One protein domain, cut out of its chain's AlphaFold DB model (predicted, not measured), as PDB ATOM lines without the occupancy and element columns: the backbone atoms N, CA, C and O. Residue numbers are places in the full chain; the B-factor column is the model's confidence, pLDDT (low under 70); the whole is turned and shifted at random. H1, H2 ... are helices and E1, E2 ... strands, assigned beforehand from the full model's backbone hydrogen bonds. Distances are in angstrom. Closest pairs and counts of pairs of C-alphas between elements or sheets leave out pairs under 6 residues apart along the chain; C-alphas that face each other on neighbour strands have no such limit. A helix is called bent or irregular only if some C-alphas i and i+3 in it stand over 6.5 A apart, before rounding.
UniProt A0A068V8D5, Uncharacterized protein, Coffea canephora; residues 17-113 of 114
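AT A GLANCE: This is residues 17 to 113 of the 114 residues of an uncharacterized protein of Coffea canephora (UniProt A0A068V8D5). Two long helices, H1 and H2, run side by side along the longest axis, and a narrow ribbon of two parallel strands, E1 and E2, runs back along another side of H2; the short helix H3 packs on the first residues of H2 at one end. H1 is kinked near residue 32. The printed part has 97 residues, with three named helices and two named strands in the order H1, E1, H2, E2, H3; the sheet order is E1, E2, and the class is mostly helix. It is compact, with a radius of gyration of the C-alphas of 14.4 A, and elongated, with spans of 40 by 25 by 23 A.

HOW THE PARTS SIT: H1, residues 21 to 48, has a kink of 48 degrees near residue 32. It touches H2, residues 63 to 82, where the closest C-alphas, those of Asn 35 and Ser 75, are 6.3 A apart. They run the same way at a shallow tilt of 33 degrees, only just short of steep. E1, residues 51 to 57, and E2, residues 90 to 96, are parallel neighbours at 17 degrees; N 54 and O 92 are 2.9 A apart and N 94 and O 54 2.8 A, both within hydrogen-bond range. E1, H2 and E2 form a strand-helix-strand unit, two parallel neighbour strands with a helix between them in the chain, and its crossover is right-handed. The closest C-alphas of H2 and E2, those of Ile 73 and Ile 91, are 7.4 A apart. H3, residues 103 to 113, touches H2 at residues 63 to 66 alone, with the C-alphas of Pro 63 and Ile 106 closest at 7.1 A; they run the same way at a steep tilt of 45 degrees. H1 and H3 are apart. Every O i to N i+4 pair is within hydrogen-bond range in H2, against 20 of 24 in H1 and 4 of 7 in H3.

IN THESE COORDINATES: H1 begins at C-alpha 21, (-27.416, -15.270, -13.556), and is 38.1 A long; it is irregular, with C-alphas 44 and 47 7.8 A apart. E1 and E2 are each 19.3 A long. H2 is 28.6 A long and begins at C-alpha 63, (-29.091, -17.675, -23.745). H3 is 14.9 A long and only just irregular, with C-alphas 108 and 111 6.7 A apart; it ends at C-alpha 113, (-32.746, -24.099, -29.896).

THE WHOLE: The two C-alphas farthest apart, those of Asn 84 and Ser 100, are 42.7 A apart. The printed part has no cut. The links H1 to E1 and E1 to H2 are tight, H2 to E2 and E2 to H3 are short, and none is long. The mean pLDDT of the printed part is 93.5, and no printed residue is under 70.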
ATOM      1  N   ALA A  17     -23.536 -12.982 -21.435       91.19
ATOM      2  CA  ALA A  17     -24.024 -14.353 -21.555       91.19
ATOM      3  C   ALA A  17     -23.576 -15.244 -20.378       91.19
ATOM      4  O   ALA A  17     -24.361 -16.074 -19.918       91.19
ATOM      5  N   LYS A  18     -22.361 -15.032 -19.846       92.50
ATOM      6  CA  LYS A  18     -21.820 -15.776 -18.694       92.50
ATOM      7  C   LYS A  18     -22.074 -15.121 -17.331       92.50
ATOM      8  O   LYS A  18     -22.020 -15.805 -16.315       92.50
ATOM      9  N   ASN A  19     -22.428 -13.834 -17.296       94.69
ATOM     10  CA  ASN A  19     -22.588 -13.053 -16.057       94.69
ATOM     11  C   ASN A  19     -24.023 -12.558 -15.799       94.69
ATOM     12  O   ASN A  19     -24.237 -11.607 -15.049       94.69
ATOM     13  N   SER A  20     -25.029 -13.191 -16.406       94.12
ATOM     14  CA  SER A  20     -26.442 -12.776 -16.333       94.12
ATOM     15  C   SER A  20     -27.320 -13.687 -15.462       94.12
ATOM     16  O   SER A  20     -28.530 -13.814 -15.669       94.12
ATOM     17  N   THR A  21     -26.721 -14.340 -14.463       93.94
ATOM     18  CA  THR A  21     -27.416 -15.270 -13.556       93.94
ATOM     19  C   THR A  21     -28.496 -14.579 -12.725       93.94
ATOM     20  O   THR A  21     -29.560 -15.156 -12.505       93.94
ATOM     21  N   PHE A  22     -28.274 -13.329 -12.311       95.12
ATOM     22  CA  PHE A  22     -29.270 -12.559 -11.567       95.12
ATOM     23  C   PHE A  22     -30.532 -12.305 -12.400       95.12
ATOM     24  O   PHE A  22     -31.639 -12.557 -11.929       95.12
ATOM     25  N   GLN A  23     -30.379 -11.871 -13.654       94.56
ATOM     26  CA  GLN A  23     -31.503 -11.620 -14.559       94.56
ATOM     27  C   GLN A  23     -32.265 -12.908 -14.868       94.56
ATOM     28  O   GLN A  23     -33.495 -12.897 -14.879       94.56
ATOM     29  N   ARG A  24     -31.560 -14.036 -15.014       94.31
ATOM     30  CA  ARG A  24     -32.199 -15.353 -15.129       94.31
ATOM     31  C   ARG A  24     -33.041 -15.693 -13.897       94.31
ATOM     32  O   ARG A  24     -34.173 -16.143 -14.041       94.31
ATOM     33  N   SER A  25     -32.527 -15.459 -12.691       95.12
ATOM     34  CA  SER A  25     -33.281 -15.687 -11.451       95.12
ATOM     35  C   SER A  25     -34.513 -14.791 -11.345       95.12
ATOM     36  O   SER A  25     -35.581 -15.258 -10.949       95.12
ATOM     37  N   VAL A  26     -34.395 -13.521 -11.740       94.75
ATOM     38  CA  VAL A  26     -35.544 -12.609 -11.819       94.75
ATOM     39  C   VAL A  26     -36.586 -13.146 -12.798       94.75
ATOM     40  O   VAL A  26     -37.754 -13.229 -12.421       94.75
ATOM     41  N   PHE A  27     -36.175 -13.579 -13.996       94.00
ATOM     42  CA  PHE A  27     -37.073 -14.198 -14.974       94.00
ATOM     43  C   PHE A  27     -37.826 -15.396 -14.373       94.00
ATOM     44  O   PHE A  27     -39.052 -15.443 -14.436       94.00
ATOM     45  N   MET A  28     -37.120 -16.322 -13.717       92.94
ATOM     46  CA  MET A  28     -37.748 -17.494 -13.089       92.94
ATOM     47  C   MET A  28     -38.809 -17.105 -12.050       92.94
ATOM     48  O   MET A  28     -39.874 -17.721 -12.003       92.94
ATOM     49  N   ASN A  29     -38.567 -16.048 -11.268       94.06
ATOM     50  CA  ASN A  29     -39.524 -15.556 -10.274       94.06
ATOM     51  C   ASN A  29     -40.776 -14.926 -10.904       94.06
ATOM     52  O   ASN A  29     -41.870 -15.061 -10.355       94.06
ATOM     53  N   VAL A  30     -40.639 -14.242 -12.046       94.56
ATOM     54  CA  VAL A  30     -41.778 -13.608 -12.737       94.56
ATOM     55  C   VAL A  30     -42.490 -14.553 -13.706       94.56
ATOM     56  O   VAL A  30     -43.617 -14.265 -14.109       94.56
ATOM     57  N   ASN A  31     -41.892 -15.703 -14.036       93.50
ATOM     58  CA  ASN A  31     -42.417 -16.626 -15.041       93.50
ATOM     59  C   ASN A  31     -43.841 -17.113 -14.717       93.50
ATOM     60  O   ASN A  31     -44.665 -17.292 -15.606       93.50
ATOM     61  N   HIS A  32     -44.188 -17.256 -13.435       93.44
ATOM     62  CA  HIS A  32     -45.559 -17.590 -13.040       93.44
ATOM     63  C   HIS A  32     -46.574 -16.504 -13.452       93.44
ATOM     64  O   HIS A  32     -47.660 -16.820 -13.941       93.44
ATOM     65  N   ALA A  33     -46.234 -15.221 -13.277       96.25
ATOM     66  CA  ALA A  33     -47.088 -14.113 -13.707       96.25
ATOM     67  C   ALA A  33     -47.159 -14.007 -15.240       96.25
ATOM     68  O   ALA A  33     -48.236 -13.755 -15.788       96.25
ATOM     69  N   LEU A  34     -46.045 -14.273 -15.930       95.94
ATOM     70  CA  LEU A  34     -46.012 -14.370 -17.390       95.94
ATOM     71  C   LEU A  34     -46.956 -15.472 -17.892       95.94
ATOM     72  O   LEU A  34     -47.822 -15.200 -18.718       95.94
ATOM     73  N   ASN A  35     -46.870 -16.678 -17.330       96.19
ATOM     74  CA  ASN A  35     -47.709 -17.813 -17.723       96.19
ATOM     75  C   ASN A  35     -49.202 -17.554 -17.492       96.19
ATOM     76  O   ASN A  35     -50.025 -17.959 -18.310       96.19
ATOM     77  N   ARG A  36     -49.563 -16.843 -16.414       96.81
ATOM     78  CA  ARG A  36     -50.944 -16.387 -16.206       96.81
ATOM     79  C   ARG A  36     -51.391 -15.441 -17.324       96.81
ATOM     80  O   ARG A  36     -52.468 -15.631 -17.875       96.81
ATOM     81  N   SER A  37     -50.551 -14.472 -17.679       97.06
ATOM     82  CA  SER A  37     -50.863 -13.491 -18.727       97.06
ATOM     83  C   SER A  37     -51.001 -14.154 -20.102       97.06
ATOM     84  O   SER A  37     -51.909 -13.828 -20.859       97.06
ATOM     85  N   ILE A  38     -50.142 -15.135 -20.410       96.88
ATOM     86  CA  ILE A  38     -50.240 -15.942 -21.635       96.88
ATOM     87  C   ILE A  38     -51.556 -16.710 -21.660       96.88
ATOM     88  O   ILE A  38     -52.216 -16.739 -22.691       96.88
ATOM     89  N   ARG A  39     -51.963 -17.306 -20.536       96.31
ATOM     90  CA  ARG A  39     -53.237 -18.018 -20.459       96.31
ATOM     91  C   ARG A  39     -54.425 -17.109 -20.756       96.31
ATOM     92  O   ARG A  39     -55.244 -17.463 -21.598       96.31
ATOM     93  N   GLU A  40     -54.492 -15.944 -20.121       96.69
ATOM     94  CA  GLU A  40     -55.558 -14.960 -20.360       96.69
ATOM     95  C   GLU A  40     -55.563 -14.485 -21.824       96.69
ATOM     96  O   GLU A  40     -56.616 -14.400 -22.457       96.69
ATOM     97  N   PHE A  41     -54.381 -14.249 -22.401       95.69
ATOM     98  CA  PHE A  41     -54.240 -13.935 -23.821       95.69
ATOM     99  C   PHE A  41     -54.756 -15.072 -24.716       95.69
ATOM    100  O   PHE A  41     -55.506 -14.825 -25.659       95.69
ATOM    101  N   CYS A  42     -54.378 -16.313 -24.420       94.75
ATOM    102  CA  CYS A  42     -54.778 -17.494 -25.174       94.75
ATOM    103  C   CYS A  42     -56.295 -17.710 -25.126       94.75
ATOM    104  O   CYS A  42     -56.903 -17.921 -26.174       94.75
ATOM    105  N   GLU A  43     -56.912 -17.578 -23.946       92.81
ATOM    106  CA  GLU A  43     -58.366 -17.705 -23.745       92.81
ATOM    107  C   GLU A  43     -59.143 -16.709 -24.616       92.81
ATOM    108  O   GLU A  43     -60.208 -17.042 -25.137       92.81
ATOM    109  N   ALA A  44     -58.590 -15.513 -24.824       93.25
ATOM    110  CA  ALA A  44     -59.223 -14.465 -25.616       93.25
ATOM    111  C   ALA A  44     -58.947 -14.546 -27.130       93.25
ATOM    112  O   ALA A  44     -59.758 -14.042 -27.903       93.25
ATOM    113  N   ASN A  45     -57.820 -15.129 -27.566       91.94
ATOM    114  CA  ASN A  45     -57.332 -14.953 -28.944       91.94
ATOM    115  C   ASN A  45     -57.087 -16.255 -29.727       91.94
ATOM    116  O   ASN A  45     -57.141 -16.229 -30.956       91.94
ATOM    117  N   LEU A  46     -56.810 -17.391 -29.071       87.62
ATOM    118  CA  LEU A  46     -56.432 -18.631 -29.771       87.62
ATOM    119  C   LEU A  46     -57.488 -19.222 -30.718       87.62
ATOM    120  O   LEU A  46     -57.068 -19.746 -31.751       87.62
ATOM    121  N   PRO A  47     -58.807 -19.178 -30.431       83.50
ATOM    122  CA  PRO A  47     -59.805 -19.836 -31.282       83.50
ATOM    123  C   PRO A  47     -59.790 -19.400 -32.756       83.50
ATOM    124  O   PRO A  47     -60.204 -20.170 -33.620       83.50
ATOM    125  N   GLU A  48     -59.291 -18.197 -33.047       83.56
ATOM    126  CA  GLU A  48     -59.244 -17.611 -34.395       83.56
ATOM    127  C   GLU A  48     -57.810 -17.302 -34.868       83.56
ATOM    128  O   GLU A  48     -57.606 -16.823 -35.986       83.56
ATOM    129  N   ALA A  49     -56.791 -17.560 -34.042       90.25
ATOM    130  CA  ALA A  49     -55.424 -17.147 -34.337       90.25
ATOM    131  C   ALA A  49     -54.736 -18.095 -35.331       90.25
ATOM    132  O   ALA A  49     -54.460 -19.253 -35.033       90.25
ATOM    133  N   GLU A  50     -54.340 -17.571 -36.490       92.69
ATOM    134  CA  GLU A  50     -53.420 -18.278 -37.394       92.69
ATOM    135  C   GLU A  50     -51.949 -18.110 -36.985       92.69
ATOM    136  O   GLU A  50     -51.100 -18.952 -37.295       92.69
ATOM    137  N   CYS A  51     -51.631 -17.005 -36.303       95.38
ATOM    138  CA  CYS A  51     -50.282 -16.690 -35.858       95.38
ATOM    139  C   CYS A  51     -50.287 -15.844 -34.582       95.38
ATOM    140  O   CYS A  51     -50.951 -14.807 -34.524       95.38
ATOM    141  N   ILE A  52     -49.486 -16.253 -33.598       95.69
ATOM    142  CA  ILE A  52     -49.171 -15.466 -32.404       95.69
ATOM    143  C   ILE A  52     -47.819 -14.791 -32.609       95.69
ATOM    144  O   ILE A  52     -46.844 -15.429 -33.008       95.69
ATOM    145  N   ARG A  53     -47.757 -13.490 -32.314       96.19
ATOM    146  CA  ARG A  53     -46.536 -12.688 -32.400       96.19
ATOM    147  C   ARG A  53     -46.079 -12.289 -31.008       96.19
ATOM    148  O   ARG A  53     -46.855 -11.714 -30.252       96.19
ATOM    149  N   VAL A  54     -44.823 -12.579 -30.702       96.31
ATOM    150  CA  VAL A  54     -44.185 -12.287 -29.417       96.31
ATOM    151  C   VAL A  54     -42.998 -11.376 -29.679       96.31
ATOM    152  O   VAL A  54     -42.233 -11.633 -30.604       96.31
ATOM    153  N   ALA A  55     -42.831 -10.329 -28.878       97.00
ATOM    154  CA  ALA A  55     -41.648  -9.481 -28.924       97.00
ATOM    155  C   ALA A  55     -40.963  -9.478 -27.555       97.00
ATOM    156  O   ALA A  55     -41.601  -9.140 -26.560       97.00
ATOM    157  N   ASP A  56     -39.684  -9.848 -27.524       95.94
ATOM    158  CA  ASP A  56     -38.806  -9.648 -26.370       95.94
ATOM    159  C   ASP A  56     -38.031  -8.344 -26.581       95.94
ATOM    160  O   ASP A  56     -37.275  -8.206 -27.549       95.94
ATOM    161  N   LEU A  57     -38.296  -7.358 -25.724       95.00
ATOM    162  CA  LEU A  57     -37.729  -6.015 -25.811       95.00
ATOM    163  C   LEU A  57     -36.567  -5.898 -24.829       95.00
ATOM    164  O   LEU A  57     -36.720  -6.254 -23.666       95.00
ATOM    165  N   GLU A  58     -35.446  -5.342 -25.290       92.12
ATOM    166  CA  GLU A  58     -34.177  -5.332 -24.546       92.12
ATOM    167  C   GLU A  58     -33.663  -6.761 -24.291       92.12
ATOM    168  O   GLU A  58     -33.249  -7.115 -23.182       92.12
ATOM    169  N   CYS A  59     -33.705  -7.598 -25.337       93.38
ATOM    170  CA  CYS A  59     -33.393  -9.029 -25.261       93.38
ATOM    171  C   CYS A  59     -31.939  -9.340 -24.855       93.38
ATOM    172  O   CYS A  59     -31.623 -10.472 -24.469       93.38
ATOM    173  N   ALA A  60     -31.052  -8.342 -24.907       91.69
ATOM    174  CA  ALA A  60     -29.622  -8.448 -24.671       91.69
ATOM    175  C   ALA A  60     -28.972  -9.547 -25.534       91.69
ATOM    176  O   ALA A  60     -29.452  -9.891 -26.611       91.69
ATOM    177  N   SER A  61     -27.832 -10.077 -25.093       88.00
ATOM    178  CA  SER A  61     -27.082 -11.130 -25.779       88.00
ATOM    179  C   SER A  61     -27.042 -12.412 -24.944       88.00
ATOM    180  O   SER A  61     -26.999 -12.376 -23.712       88.00
ATOM    181  N   GLY A  62     -26.961 -13.566 -25.604       87.31
ATOM    182  CA  GLY A  62     -26.779 -14.862 -24.941       87.31
ATOM    183  C   GLY A  62     -28.086 -15.614 -24.648       87.31
ATOM    184  O   GLY A  62     -29.124 -15.315 -25.231       87.31
ATOM    185  N   PRO A  63     -28.053 -16.638 -23.777       89.31
ATOM    186  CA  PRO A  63     -29.091 -17.675 -23.745       89.31
ATOM    187  C   PRO A  63     -30.389 -17.273 -23.035       89.31
ATOM    188  O   PRO A  63     -31.389 -17.970 -23.166       89.31
ATOM    189  N   ASN A  64     -30.396 -16.190 -22.251       93.31
ATOM    190  CA  ASN A  64     -31.554 -15.860 -21.415       93.31
ATOM    191  C   ASN A  64     -32.793 -15.469 -22.234       93.31
ATOM    192  O   ASN A  64     -33.889 -15.867 -21.854       93.31
ATOM    193  N   THR A  65     -32.626 -14.749 -23.352       94.12
ATOM    194  CA  THR A  65     -33.758 -14.415 -24.235       94.12
ATOM    195  C   THR A  65     -34.380 -15.677 -24.835       94.12
ATOM    196  O   THR A  65     -35.592 -15.855 -24.780       94.12
ATOM    197  N   LEU A  66     -33.560 -16.636 -25.282       94.81
ATOM    198  CA  LEU A  66     -34.056 -17.901 -25.831       94.81
ATOM    199  C   LEU A  66     -34.775 -18.746 -24.773       94.81
ATOM    200  O   LEU A  66     -35.819 -19.311 -25.066       94.81
ATOM    201  N   LEU A  67     -34.288 -18.757 -23.530       94.44
ATOM    202  CA  LEU A  67     -34.976 -19.413 -22.411       94.44
ATOM    203  C   LEU A  67     -36.350 -18.781 -22.126       94.44
ATOM    204  O   LEU A  67     -37.313 -19.487 -21.823       94.44
ATOM    205  N   ALA A  68     -36.464 -17.454 -22.225       94.44
ATOM    206  CA  ALA A  68     -37.753 -16.782 -22.087       94.44
ATOM    207  C   ALA A  68     -38.703 -17.155 -23.234       94.44
ATOM    208  O   ALA A  68     -39.866 -17.477 -22.991       94.44
ATOM    209  N   VAL A  69     -38.193 -17.175 -24.467       95.56
ATOM    210  CA  VAL A  69     -38.942 -17.585 -25.661       95.56
ATOM    211  C   VAL A  69     -39.436 -19.028 -25.555       95.56
ATOM    212  O   VAL A  69     -40.606 -19.275 -25.838       95.56
ATOM    213  N   GLU A  70     -38.594 -19.956 -25.096       95.31
ATOM    214  CA  GLU A  70     -38.964 -21.356 -24.840       95.31
ATOM    215  C   GLU A  70     -40.156 -21.446 -23.883       95.31
ATOM    216  O   GLU A  70     -41.191 -22.014 -24.219       95.31
ATOM    217  N   SER A  71     -40.066 -20.772 -22.731       95.44
ATOM    218  CA  SER A  71     -41.130 -20.760 -21.720       95.44
ATOM    219  C   SER A  71     -42.454 -20.185 -22.249       95.44
ATOM    220  O   SER A  71     -43.540 -20.632 -21.856       95.44
ATOM    221  N   ILE A  72     -42.380 -19.196 -23.147       96.31
ATOM    222  CA  ILE A  72     -43.555 -18.606 -23.799       96.31
ATOM    223  C   ILE A  72     -44.173 -19.598 -24.789       96.31
ATOM    224  O   ILE A  72     -45.384 -19.826 -24.733       96.31
ATOM    225  N   ILE A  73     -43.360 -20.206 -25.659       95.75
ATOM    226  CA  ILE A  73     -43.804 -21.208 -26.639       95.75
ATOM    227  C   ILE A  73     -44.458 -22.394 -25.926       95.75
ATOM    228  O   ILE A  73     -45.583 -22.766 -26.263       95.75
ATOM    229  N   ASP A  74     -43.810 -22.929 -24.894       95.75
ATOM    230  CA  ASP A  74     -44.326 -24.045 -24.102       95.75
ATOM    231  C   ASP A  74     -45.654 -23.706 -23.434       95.75
ATOM    232  O   ASP A  74     -46.580 -24.523 -23.402       95.75
ATOM    233  N   SER A  75     -45.785 -22.483 -22.921       96.62
ATOM    234  CA  SER A  75     -47.035 -22.036 -22.316       96.62
ATOM    235  C   SER A  75     -48.151 -21.883 -23.339       96.62
ATOM    236  O   SER A  75     -49.252 -22.362 -23.081       96.62
ATOM    237  N   ILE A  76     -47.884 -21.304 -24.510       96.19
ATOM    238  CA  ILE A  76     -48.869 -21.220 -25.600       96.19
ATOM    239  C   ILE A  76     -49.302 -22.624 -26.040       96.19
ATOM    240  O   ILE A  76     -50.501 -22.885 -26.148       96.19
ATOM    241  N   ASN A  77     -48.352 -23.541 -26.240       94.81
ATOM    242  CA  ASN A  77     -48.628 -24.922 -26.642       94.81
ATOM    243  C   ASN A  77     -49.481 -25.662 -25.602       94.81
ATOM    244  O   ASN A  77     -50.441 -26.351 -25.959       94.81
ATOM    245  N   ARG A  78     -49.178 -25.482 -24.312       95.94
ATOM    246  CA  ARG A  78     -49.972 -26.039 -23.211       95.94
ATOM    247  C   ARG A  78     -51.406 -25.515 -23.229       95.94
ATOM    248  O   ARG A  78     -52.332 -26.306 -23.081       95.94
ATOM    249  N   GLU A  79     -51.609 -24.215 -23.436       95.75
ATOM    250  CA  GLU A  79     -52.965 -23.662 -23.491       95.75
ATOM    251  C   GLU A  79     -53.721 -24.093 -24.755       95.75
ATOM    252  O   GLU A  79     -54.904 -24.416 -24.665       95.75
ATOM    253  N   CYS A  80     -53.042 -24.224 -25.902       94.62
ATOM    254  CA  CYS A  80     -53.635 -24.825 -27.101       94.62
ATOM    255  C   CYS A  80     -54.156 -26.242 -26.818       94.62
ATOM    256  O   CYS A  80     -55.285 -26.572 -27.187       94.62
ATOM    257  N   HIS A  81     -53.359 -27.062 -26.124       94.38
ATOM    258  CA  HIS A  81     -53.761 -28.404 -25.705       94.38
ATOM    259  C   HIS A  81     -54.957 -28.365 -24.740       94.38
ATOM    260  O   HIS A  81     -55.943 -29.066 -24.960       94.38
ATOM    261  N   ASN A  82     -54.918 -27.515 -23.708       94.75
ATOM    262  CA  ASN A  82     -56.006 -27.372 -22.727       94.75
ATOM    263  C   ASN A  82     -57.341 -26.957 -23.368       94.75
ATOM    264  O   ASN A  82     -58.408 -27.350 -22.894       94.75
ATOM    265  N   MET A  83     -57.282 -26.171 -24.444       92.62
ATOM    266  CA  MET A  83     -58.446 -25.672 -25.179       92.62
ATOM    267  C   MET A  83     -58.891 -26.579 -26.329       92.62
ATOM    268  O   MET A  83     -59.871 -26.263 -27.000       92.62
ATOM    269  N   ASN A  84     -58.208 -27.705 -26.561       92.56
ATOM    270  CA  ASN A  84     -58.447 -28.593 -27.702       92.56
ATOM    271  C   ASN A  84     -58.333 -27.876 -29.063       92.56
ATOM    272  O   ASN A  84     -59.088 -28.163 -29.997       92.56
ATOM    273  N   ILE A  85     -57.385 -26.943 -29.191       91.31
ATOM    274  CA  ILE A  85     -57.072 -26.289 -30.464       91.31
ATOM    275  C   ILE A  85     -56.454 -27.329 -31.404       91.31
ATOM    276  O   ILE A  85     -55.334 -27.791 -31.198       91.31
ATOM    277  N   LEU A  86     -57.194 -27.704 -32.450       85.56
ATOM    278  CA  LEU A  86     -56.783 -28.753 -33.393       85.56
ATOM    279  C   LEU A  86     -55.664 -28.304 -34.341       85.56
ATOM    280  O   LEU A  86     -54.852 -29.120 -34.774       85.56
ATOM    281  N   LYS A  87     -55.630 -27.014 -34.689       89.56
ATOM    282  CA  LYS A  87     -54.621 -26.423 -35.570       89.56
ATOM    283  C   LYS A  87     -53.792 -25.430 -34.767       89.56
ATOM    284  O   LYS A  87     -54.263 -24.333 -34.488       89.56
ATOM    285  N   LEU A  88     -52.572 -25.825 -34.406       90.81
ATOM    286  CA  LEU A  88     -51.655 -24.954 -33.676       90.81
ATOM    287  C   LEU A  88     -51.328 -23.697 -34.505       90.81
ATOM    288  O   LEU A  88     -51.056 -23.822 -35.706       90.81
ATOM    289  N   PRO A  89     -51.353 -22.499 -33.896       93.75
ATOM    290  CA  PRO A  89     -50.947 -21.277 -34.573       93.75
ATOM    291  C   PRO A  89     -49.438 -21.281 -34.828       93.75
ATOM    292  O   PRO A  89     -48.658 -21.828 -34.048       93.75
ATOM    293  N   ASN A  90     -49.002 -20.590 -35.882       95.31
ATOM    294  CA  ASN A  90     -47.581 -20.273 -36.025       95.31
ATOM    295  C   ASN A  90     -47.158 -19.307 -34.915       95.31
ATOM    296  O   ASN A  90     -47.853 -18.323 -34.656       95.31
ATOM    297  N   ILE A  91     -45.997 -19.524 -34.308       95.50
ATOM    298  CA  ILE A  91     -45.437 -18.584 -33.335       95.50
ATOM    299  C   ILE A  91     -44.290 -17.834 -34.004       95.50
ATOM    300  O   ILE A  91     -43.329 -18.438 -34.476       95.50
ATOM    301  N   GLN A  92     -44.406 -16.510 -34.065       97.06
ATOM    302  CA  GLN A  92     -43.377 -15.633 -34.605       97.06
ATOM    303  C   GLN A  92     -42.799 -14.783 -33.478       97.06
ATOM    304  O   GLN A  92     -43.520 -14.039 -32.814       97.06
ATOM    305  N   VAL A  93     -41.488 -14.881 -33.288       96.69
ATOM    306  CA  VAL A  93     -40.774 -14.209 -32.203       96.69
ATOM    307  C   VAL A  93     -39.888 -13.112 -32.778       96.69
ATOM    308  O   VAL A  93     -39.128 -13.343 -33.718       96.69
ATOM    309  N   PHE A  94     -39.980 -11.921 -32.197       97.19
ATOM    310  CA  PHE A  94     -39.144 -10.769 -32.494       97.19
ATOM    311  C   PHE A  94     -38.230 -10.510 -31.302       97.19
ATOM    312  O   PHE A  94     -38.702 -10.276 -30.194       97.19
ATOM    313  N   LEU A  95     -36.922 -10.548 -31.532       96.44
ATOM    314  CA  LEU A  95     -35.923 -10.198 -30.529       96.44
ATOM    315  C   LEU A  95     -35.430  -8.789 -30.839       96.44
ATOM    316  O   LEU A  95     -34.854  -8.564 -31.904       96.44
ATOM    317  N   ASN A  96     -35.708  -7.847 -29.945       95.25
ATOM    318  CA  ASN A  96     -35.417  -6.437 -30.151       95.25
ATOM    319  C   ASN A  96     -34.463  -5.913 -29.080       95.25
ATOM    320  O   ASN A  96     -34.712  -6.049 -27.887       95.25
ATOM    321  N   ASP A  97     -33.424  -5.218 -29.522       94.00
ATOM    322  CA  ASP A  97     -32.486  -4.482 -28.682       94.00
ATOM    323  C   ASP A  97     -31.886  -3.337 -29.516       94.00
ATOM    324  O   ASP A  97     -32.200  -3.174 -30.701       94.00
ATOM    325  N   LEU A  98     -31.021  -2.531 -28.912       92.38
ATOM    326  CA  LEU A  98     -30.264  -1.499 -29.601       92.38
ATOM    327  C   LEU A  98     -29.379  -2.104 -30.699       92.38
ATOM    328  O   LEU A  98     -28.888  -3.226 -30.597       92.38
ATOM    329  N   MET A  99     -29.095  -1.306 -31.730       88.00
ATOM    330  CA  MET A  99     -28.273  -1.717 -32.881       88.00
ATOM    331  C   MET A  99     -26.872  -2.222 -32.501       88.00
ATOM    332  O   MET A  99     -26.256  -2.951 -33.271       88.00
ATOM    333  N   SER A 100     -26.356  -1.808 -31.342       88.56
ATOM    334  CA  SER A 100     -25.055  -2.221 -30.811       88.56
ATOM    335  C   SER A 100     -25.078  -3.569 -30.081       88.56
ATOM    336  O   SER A 100     -24.027  -4.016 -29.627       88.56
ATOM    337  N   ASN A 101     -26.244  -4.196 -29.913       92.12
ATOM    338  CA  ASN A 101     -26.353  -5.502 -29.273       92.12
ATOM    339  C   ASN A 101     -25.709  -6.607 -30.126       92.12
ATOM    340  O   ASN A 101     -25.732  -6.576 -31.359       92.12
ATOM    341  N   ASP A 102     -25.173  -7.624 -29.458       92.75
ATOM    342  CA  ASP A 102     -24.561  -8.776 -30.114       92.75
ATOM    343  C   ASP A 102     -25.620  -9.812 -30.527       92.75
ATOM    344  O   ASP A 102     -25.757 -10.884 -29.937       92.75
ATOM    345  N   PHE A 103     -26.380  -9.497 -31.576       93.62
ATOM    346  CA  PHE A 103     -27.344 -10.438 -32.156       93.62
ATOM    347  C   PHE A 103     -26.677 -11.682 -32.752       93.62
ATOM    348  O   PHE A 103     -27.296 -12.745 -32.806       93.62
ATOM    349  N   ASN A 104     -25.408 -11.589 -33.163       93.44
ATOM    350  CA  ASN A 104     -24.683 -12.734 -33.710       93.44
ATOM    351  C   ASN A 104     -24.556 -13.846 -32.669       93.44
ATOM    352  O   ASN A 104     -24.708 -15.016 -33.020       93.44
ATOM    353  N   SER A 105     -24.323 -13.503 -31.397       92.00
ATOM    354  CA  SER A 105     -24.281 -14.507 -30.331       92.00
ATOM    355  C   SER A 105     -25.620 -15.238 -30.188       92.00
ATOM    356  O   SER A 105     -25.632 -16.439 -29.945       92.00
ATOM    357  N   ILE A 106     -26.751 -14.542 -30.362       93.31
ATOM    358  CA  ILE A 106     -28.082 -15.163 -30.333       93.31
ATOM    359  C   ILE A 106     -28.266 -16.066 -31.555       93.31
ATOM    360  O   ILE A 106     -28.649 -17.225 -31.412       93.31
ATOM    361  N   PHE A 107     -27.951 -15.576 -32.756       93.81
ATOM    362  CA  PHE A 107     -28.127 -16.344 -33.991       93.81
ATOM    363  C   PHE A 107     -27.290 -17.622 -34.026       93.81
ATOM    364  O   PHE A 107     -27.752 -18.629 -34.559       93.81
ATOM    365  N   LYS A 108     -26.104 -17.627 -33.409       93.06
ATOM    366  CA  LYS A 108     -25.296 -18.845 -33.234       93.06
ATOM    367  C   LYS A 108     -25.941 -19.885 -32.315       93.06
ATOM    368  O   LYS A 108     -25.643 -21.065 -32.462       93.06
ATOM    369  N   LEU A 109     -26.782 -19.464 -31.370       92.50
ATOM    370  CA  LEU A 109     -27.484 -20.363 -30.451       92.50
ATOM    371  C   LEU A 109     -28.772 -20.929 -31.057       92.50
ATOM    372  O   LEU A 109     -29.203 -21.999 -30.633       92.50
ATOM    373  N   LEU A 110     -29.361 -20.258 -32.056       92.19
ATOM    374  CA  LEU A 110     -30.608 -20.702 -32.685       92.19
ATOM    375  C   LEU A 110     -30.553 -22.156 -33.200       92.19
ATOM    376  O   LEU A 110     -31.495 -22.880 -32.909       92.19
ATOM    377  N   PRO A 111     -29.488 -22.641 -33.874       92.56
ATOM    378  CA  PRO A 111     -29.401 -24.042 -34.301       92.56
ATOM    379  C   PRO A 111     -29.498 -25.095 -33.201       92.56
ATOM    380  O   PRO A 111     -29.822 -26.236 -33.497       92.56
ATOM    381  N   SER A 112     -29.191 -24.734 -31.957       90.31
ATOM    382  CA  SER A 112     -29.334 -25.627 -30.803       90.31
ATOM    383  C   SER A 112     -30.681 -25.463 -30.095       90.31
ATOM    384  O   SER A 112     -30.971 -26.208 -29.164       90.31
ATOM    385  N   PHE A 113     -31.453 -24.443 -30.476       86.12
ATOM    386  CA  PHE A 113     -32.746 -24.099 -29.896       86.12
ATOM    387  C   PHE A 113     -33.914 -24.781 -30.621       86.12
ATOM    388  O   PHE A 113     -34.916 -25.084 -29.979       86.12
TER     389      PHE A 113